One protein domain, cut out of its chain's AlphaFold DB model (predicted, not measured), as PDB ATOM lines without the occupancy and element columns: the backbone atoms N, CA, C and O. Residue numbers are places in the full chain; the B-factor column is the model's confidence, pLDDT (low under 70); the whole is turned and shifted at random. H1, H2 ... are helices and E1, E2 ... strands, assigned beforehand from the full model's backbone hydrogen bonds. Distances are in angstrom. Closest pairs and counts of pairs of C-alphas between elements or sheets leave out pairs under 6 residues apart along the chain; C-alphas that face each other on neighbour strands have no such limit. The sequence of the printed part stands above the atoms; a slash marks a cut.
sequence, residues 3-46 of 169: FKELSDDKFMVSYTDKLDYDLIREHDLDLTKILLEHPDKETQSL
ATOM      1  N   PHE A   3     -33.548 -53.175  14.746       68.62
ATOM      2  CA  PHE A   3     -33.260 -54.359  15.551       68.62
ATOM      3  C   PHE A   3     -32.568 -55.413  14.693       68.62
ATOM      4  O   PHE A   3     -32.824 -55.525  13.495       68.62
ATOM      5  N   LYS A   4     -31.650 -56.154  15.307       76.69
ATOM      6  CA  LYS A   4     -30.953 -57.279  14.689       76.69
ATOM      7  C   LYS A   4     -31.065 -58.484  15.608       76.69
ATOM      8  O   LYS A   4     -30.687 -58.408  16.775       76.69
ATOM      9  N   GLU A   5     -31.590 -59.577  15.081       76.38
ATOM     10  CA  GLU A   5     -31.678 -60.850  15.790       76.38
ATOM     11  C   GLU A   5     -30.280 -61.477  15.890       76.38
ATOM     12  O   GLU A   5     -29.529 -61.510  14.910       76.38
ATOM     13  N   LEU A   6     -29.890 -61.878  17.101       75.62
ATOM     14  CA  LEU A   6     -28.594 -62.493  17.401       75.62
ATOM     15  C   LEU A   6     -28.728 -64.012  17.634       75.62
ATOM     16  O   LEU A   6     -27.782 -64.740  17.334       75.62
ATOM     17  N   SER A   7     -29.878 -64.476  18.143       80.62
ATOM     18  CA  SER A   7     -30.297 -65.885  18.289       80.62
ATOM     19  C   SER A   7     -31.823 -65.976  18.465       80.62
ATOM     20  O   SER A   7     -32.449 -64.940  18.681       80.62
ATOM     21  N   ASP A   8     -32.388 -67.195  18.450       75.69
ATOM     22  CA  ASP A   8     -33.833 -67.495  18.590       75.69
ATOM     23  C   ASP A   8     -34.521 -66.832  19.810       75.69
ATOM     24  O   ASP A   8     -35.746 -66.744  19.874       75.69
ATOM     25  N   ASP A   9     -33.743 -66.370  20.793       80.94
ATOM     26  CA  ASP A   9     -34.200 -65.731  22.029       80.94
ATOM     27  C   ASP A   9     -33.533 -64.371  22.334       80.94
ATOM     28  O   ASP A   9     -33.797 -63.782  23.386       80.94
ATOM     29  N   LYS A  10     -32.655 -63.853  21.458       74.06
ATOM     30  CA  LYS A  10     -31.900 -62.613  21.725       74.06
ATOM     31  C   LYS A  10     -31.939 -61.643  20.561       74.06
ATOM     32  O   LYS A  10     -31.467 -61.919  19.460       74.06
ATOM     33  N   PHE A  11     -32.368 -60.429  20.882       80.12
ATOM     34  CA  PHE A  11     -32.433 -59.307  19.957       80.12
ATOM     35  C   PHE A  11     -31.508 -58.190  20.426       80.12
ATOM     36  O   PHE A  11     -31.517 -57.796  21.592       80.12
ATOM     37  N   MET A  12     -30.723 -57.651  19.499       66.81
ATOM     38  CA  MET A  12     -30.009 -56.401  19.699       66.81
ATOM     39  C   MET A  12     -30.876 -55.263  19.177       66.81
ATOM     40  O   MET A  12     -31.145 -55.183  17.977       66.81
ATOM     41  N   VAL A  13     -31.292 -54.375  20.074       73.62
ATOM     42  CA  VAL A  13     -32.021 -53.157  19.720       73.62
ATOM     43  C   VAL A  13     -31.043 -51.995  19.768       73.62
ATOM     44  O   VAL A  13     -30.475 -51.702  20.819       73.62
ATOM     45  N   SER A  14     -30.839 -51.335  18.630       66.19
ATOM     46  CA  SER A  14     -30.125 -50.066  18.586       66.19
ATOM     47  C   SER A  14     -31.137 -48.925  18.528       66.19
ATOM     48  O   SER A  14     -32.018 -48.868  17.661       66.19
ATOM     49  N   TYR A  15     -31.013 -48.000  19.476       65.75
ATOM     50  CA  TYR A  15     -31.731 -46.736  19.448       65.75
ATOM     51  C   TYR A  15     -30.730 -45.589  19.353       65.75
ATOM     52  O   TYR A  15     -29.611 -45.656  19.860       65.75
ATOM     53  N   THR A  16     -31.140 -44.549  18.640       65.38
ATOM     54  CA  THR A  16     -30.466 -43.257  18.627       65.38
ATOM     55  C   THR A  16     -31.088 -42.405  19.721       65.38
ATOM     56  O   THR A  16     -32.307 -42.274  19.753       65.38
ATOM     57  N   ASP A  17     -30.259 -41.841  20.594       66.31
ATOM     58  CA  ASP A  17     -30.662 -40.890  21.636       66.31
ATOM     59  C   ASP A  17     -30.987 -39.527  21.000       66.31
ATOM     60  O   ASP A  17     -30.178 -38.602  21.016       66.31
ATOM     61  N   LYS A  18     -32.116 -39.470  20.291       69.06
ATOM     62  CA  LYS A  18     -32.626 -38.293  19.584       69.06
ATOM     63  C   LYS A  18     -34.098 -38.118  19.904       69.06
ATOM     64  O   LYS A  18     -34.822 -39.108  20.017       69.06
ATOM     65  N   LEU A  19     -34.541 -36.868  19.992       75.00
ATOM     66  CA  LEU A  19     -35.960 -36.566  20.148       75.00
ATOM     67  C   LEU A  19     -36.737 -36.954  18.886       75.00
ATOM     68  O   LEU A  19     -36.400 -36.548  17.774       75.00
ATOM     69  N   ASP A  20     -37.802 -37.730  19.074       78.31
ATOM     70  CA  ASP A  20     -38.740 -38.081  18.013       78.31
ATOM     71  C   ASP A  20     -39.855 -37.029  17.950       78.31
ATOM     72  O   ASP A  20     -40.784 -37.011  18.760       78.31
ATOM     73  N   TYR A  21     -39.731 -36.103  16.998       78.12
ATOM     74  CA  TYR A  21     -40.678 -35.001  16.829       78.12
ATOM     75  C   TYR A  21     -42.077 -35.459  16.404       78.12
ATOM     76  O   TYR A  21     -43.038 -34.732  16.666       78.12
ATOM     77  N   ASP A  22     -42.202 -36.622  15.762       81.31
ATOM     78  CA  ASP A  22     -43.497 -37.144  15.329       81.31
ATOM     79  C   ASP A  22     -44.260 -37.699  16.535       81.31
ATOM     80  O   ASP A  22     -45.414 -37.322  16.736       81.31
ATOM     81  N   LEU A  23     -43.587 -38.441  17.425       80.38
ATOM     82  CA  LEU A  23     -44.155 -38.875  18.712       80.38
ATOM     83  C   LEU A  23     -44.557 -37.693  19.605       80.38
ATOM     84  O   LEU A  23     -45.618 -37.713  20.227       80.38
ATOM     85  N   ILE A  24     -43.729 -36.644  19.667       81.25
ATOM     86  CA  ILE A  24     -44.031 -35.442  20.463       81.25
ATOM     87  C   ILE A  24     -45.308 -34.763  19.958       81.25
ATOM     88  O   ILE A  24     -46.143 -34.357  20.763       81.25
ATOM     89  N   ARG A  25     -45.482 -34.665  18.634       81.62
ATOM     90  CA  ARG A  25     -46.677 -34.067  18.021       81.62
ATOM     91  C   ARG A  25     -47.909 -34.956  18.139       81.62
ATOM     92  O   ARG A  25     -48.991 -34.437  18.385       81.62
ATOM     93  N   GLU A  26     -47.757 -36.265  17.961       90.12
ATOM     94  CA  GLU A  26     -48.856 -37.232  18.059       90.12
ATOM     95  C   GLU A  26     -49.453 -37.273  19.470       90.12
ATOM     96  O   GLU A  26     -50.667 -37.383  19.635       90.12
ATOM     97  N   HIS A  27     -48.605 -37.127  20.487       85.69
ATOM     98  CA  HIS A  27     -49.007 -37.168  21.890       85.69
ATOM     99  C   HIS A  27     -49.212 -35.787  22.532       85.69
ATOM    100  O   HIS A  27     -49.357 -35.717  23.752       85.69
ATOM    101  N   ASP A  28     -49.230 -34.709  21.736       85.75
ATOM    102  CA  ASP A  28     -49.394 -33.315  22.192       85.75
ATOM    103  C   ASP A  28     -48.466 -32.950  23.370       85.75
ATOM    104  O   ASP A  28     -48.846 -32.310  24.353       85.75
ATOM    105  N   LEU A  29     -47.224 -33.433  23.306       82.56
ATOM    106  CA  LEU A  29     -46.240 -33.226  24.359       82.56
ATOM    107  C   LEU A  29     -45.583 -31.849  24.212       82.56
ATOM    108  O   LEU A  29     -45.211 -31.423  23.117       82.56
ATOM    109  N   ASP A  30     -45.372 -31.162  25.337       81.56
ATOM    110  CA  ASP A  30     -44.698 -29.863  25.351       81.56
ATOM    111  C   ASP A  30     -43.207 -30.024  25.021       81.56
ATOM    112  O   ASP A  30     -42.370 -30.333  25.876       81.56
ATOM    113  N   LEU A  31     -42.883 -29.766  23.754       77.94
ATOM    114  CA  LEU A  31     -41.525 -29.785  23.228       77.94
ATOM    115  C   LEU A  31     -40.577 -28.878  24.027       77.94
ATOM    116  O   LEU A  31     -39.418 -29.232  24.226       77.94
ATOM    117  N   THR A  32     -41.049 -27.725  24.508       76.75
ATOM    118  CA  THR A  32     -40.218 -26.770  25.257       76.75
ATOM    119  C   THR A  32     -39.821 -27.356  26.601       76.75
ATOM    120  O   THR A  32     -38.653 -27.308  26.984       76.75
ATOM    121  N   LYS A  33     -40.788 -27.949  27.306       79.94
ATOM    122  CA  LYS A  33     -40.546 -28.612  28.587       79.94
ATOM    123  C   LYS A  33     -39.600 -29.802  28.428       79.94
ATOM    124  O   LYS A  33     -38.654 -29.934  29.200       79.94
ATOM    125  N   ILE A  34     -39.808 -30.617  27.395       78.38
ATOM    126  CA  ILE A  34     -38.955 -31.773  27.102       78.38
ATOM    127  C   ILE A  34     -37.520 -31.333  26.792       78.38
ATOM    128  O   ILE A  34     -36.589 -31.912  27.339       78.38
ATOM    129  N   LEU A  35     -37.330 -30.283  25.989       75.19
ATOM    130  CA  LEU A  35     -36.004 -29.746  25.662       75.19
ATOM    131  C   LEU A  35     -35.280 -29.130  26.868       75.19
ATOM    132  O   LEU A  35     -34.050 -29.165  26.922       75.19
ATOM    133  N   LEU A  36     -36.018 -28.558  27.823       74.44
ATOM    134  CA  LEU A  36     -35.452 -28.030  29.068       74.44
ATOM    135  C   LEU A  36     -34.978 -29.149  30.005       74.44
ATOM    136  O   LEU A  36     -33.939 -29.005  30.646       74.44
ATOM    137  N   GLU A  37     -35.734 -30.244  30.092       77.31
ATOM    138  CA  GLU A  37     -35.419 -31.389  30.958       77.31
ATOM    139  C   GLU A  37     -34.387 -32.339  30.323       77.31
ATOM    140  O   GLU A  37     -33.539 -32.892  31.021       77.31
ATOM    141  N   HIS A  38     -34.431 -32.497  28.998       74.06
ATOM    142  CA  HIS A  38     -33.610 -33.420  28.216       74.06
ATOM    143  C   HIS A  38     -33.002 -32.675  27.018       74.06
ATOM    144  O   HIS A  38     -33.492 -32.790  25.891       74.06
ATOM    145  N   PRO A  39     -31.949 -31.869  27.242       63.53
ATOM    146  CA  PRO A  39     -31.341 -31.070  26.189       63.53
ATOM    147  C   PRO A  39     -30.684 -31.977  25.144       63.53
ATOM    148  O   PRO A  39     -29.598 -32.518  25.364       63.53
ATOM    149  N   ASP A  40     -31.329 -32.122  23.988       65.56
ATOM    150  CA  ASP A  40     -30.780 -32.860  22.856       65.56
ATOM    151  C   ASP A  40     -29.532 -32.124  22.331       65.56
ATOM    152  O   ASP A  40     -29.524 -30.902  22.107       65.56
ATOM    153  N   LYS A  41     -28.439 -32.874  22.154       58.53
ATOM    154  CA  LYS A  41     -27.169 -32.361  21.619       58.53
ATOM    155  C   LYS A  41     -27.348 -31.770  20.217       58.53
ATOM    156  O   LYS A  41     -26.591 -30.878  19.841       58.53
ATOM    157  N   GLU A  42     -28.359 -32.207  19.462       55.16
ATOM    158  CA  GLU A  42     -28.668 -31.680  18.132       55.16
ATOM    159  C   GLU A  42     -29.325 -30.286  18.206       55.16
ATOM    160  O   GLU A  42     -28.937 -29.392  17.448       55.16
ATOM    161  N   THR A  43     -30.200 -30.027  19.192       55.00
ATOM    162  CA  THR A  43     -30.766 -28.681  19.450       55.00
ATOM    163  C   THR A  43     -29.740 -27.655  19.918       55.00
ATOM    164  O   THR A  43     -29.897 -26.475  19.618       55.00
ATOM    165  N   GLN A  44     -28.657 -28.078  20.576       55.28
ATOM    166  CA  GLN A  44     -27.523 -27.185  20.861       55.28
ATOM    167  C   GLN A  44     -26.712 -26.840  19.600       55.28
ATOM    168  O   GLN A  44     -26.030 -25.817  19.573       55.28
ATOM    169  N   SER A  45     -26.782 -27.672  18.553       51.88
ATOM    170  CA  SER A  45     -26.063 -27.465  17.285       51.88
ATOM    171  C   SER A  45     -26.883 -26.720  16.226       51.88
ATOM    172  O   SER A  45     -26.319 -26.141  15.294       51.88
ATOM    173  N   LEU A  46     -28.210 -26.676  16.380       55.53
ATOM    174  CA  LEU A  46     -29.070 -25.788  15.615       55.53
ATOM    175  C   LEU A  46     -28.786 -24.347  16.056       55.53
ATOM    176  O   LEU A  46     -29.359 -23.834  17.012       55.53
TER     177      LEU A  46
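Overview. This is residues 3 to 46 of the 169 residues of an uncharacterized protein of Decorospora gaudefroyi (UniProt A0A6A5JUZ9). A small strand hairpin, E1 and E2, makes one end of a drawn-out shape, and three short helices, H1, H2 and H3, follow one another in a loose group at the other end. A single thread, residues 15 to 20, joins the hairpin to the helices, and no helix touches another. The printed part has 44 residues, with two named strands and then three named helices, in the order E1, E2, H1, H2, H3; the sheet, of order E1 - E2, is antiparallel, and the class is mixed, helices and strands. The whole is extended, with a radius of gyration of the C-alphas of 14.8 A, and elongated, spanning 42 by 25 by 16 A.

Along the chain. The printed part begins with E1, residues 3 to 7, whose first C-alpha is at (-33.260, -54.359, 15.551); the strand measures 12.2 A from first to last C-alpha. E2, residues 10 to 14, measures 13.1 A and ends with C-alpha 14 at (-30.125, -50.066, 18.586). H1, residues 21 to 26, is 8.6 A long. H2, residues 31 to 37, is the longest helix by residues and measures 10.0 A. H3, residues 41 to 45, is 6.6 A long and ends with C-alpha 45 at (-26.063, -27.465, 17.285).

Arrangement. E1 and E2 form a hairpin of antiparallel neighbour strands, with 157 degrees between their directions. The C-alphas of Phe 3 and Val 13 face each other at 4.5 A. Across the pair, N 4 and O 12 are within hydrogen-bond range at 2.9 A, and so are N 12 and O 4 at 2.8 A. E1 is apart from H1, H2 and H3, and E2 is apart from H2 and H3. H1 and H2 are close but not clearly touching; their closest C-alphas, those of Ile 24 and Leu 31, are 6.8 A apart. They run opposite ways at a steep tilt of 60 degrees. H2 and H3 are only just apart, the closest C-alphas being 8.2 A from each other. H1 and H3 are apart. In H1, H2 and H3 every O i to N i+4 pair is within hydrogen-bond range.

Size, cuts and confidence. The two C-alphas farthest apart are those of Asp 8 and Leu 46, at 42.1 A. The printed part has no cut. The links from E1 to E2, H1 to H2 and H2 to H3 are tight; the link from E2 to H1, with six residues, is short, and no link is long. The mean pLDDT of the printed part is 73.1. Confidence is low, under 70, at residue 3, residue 12, residues 14 to 18 and residues 39 to 46; the mean of H3 is 55.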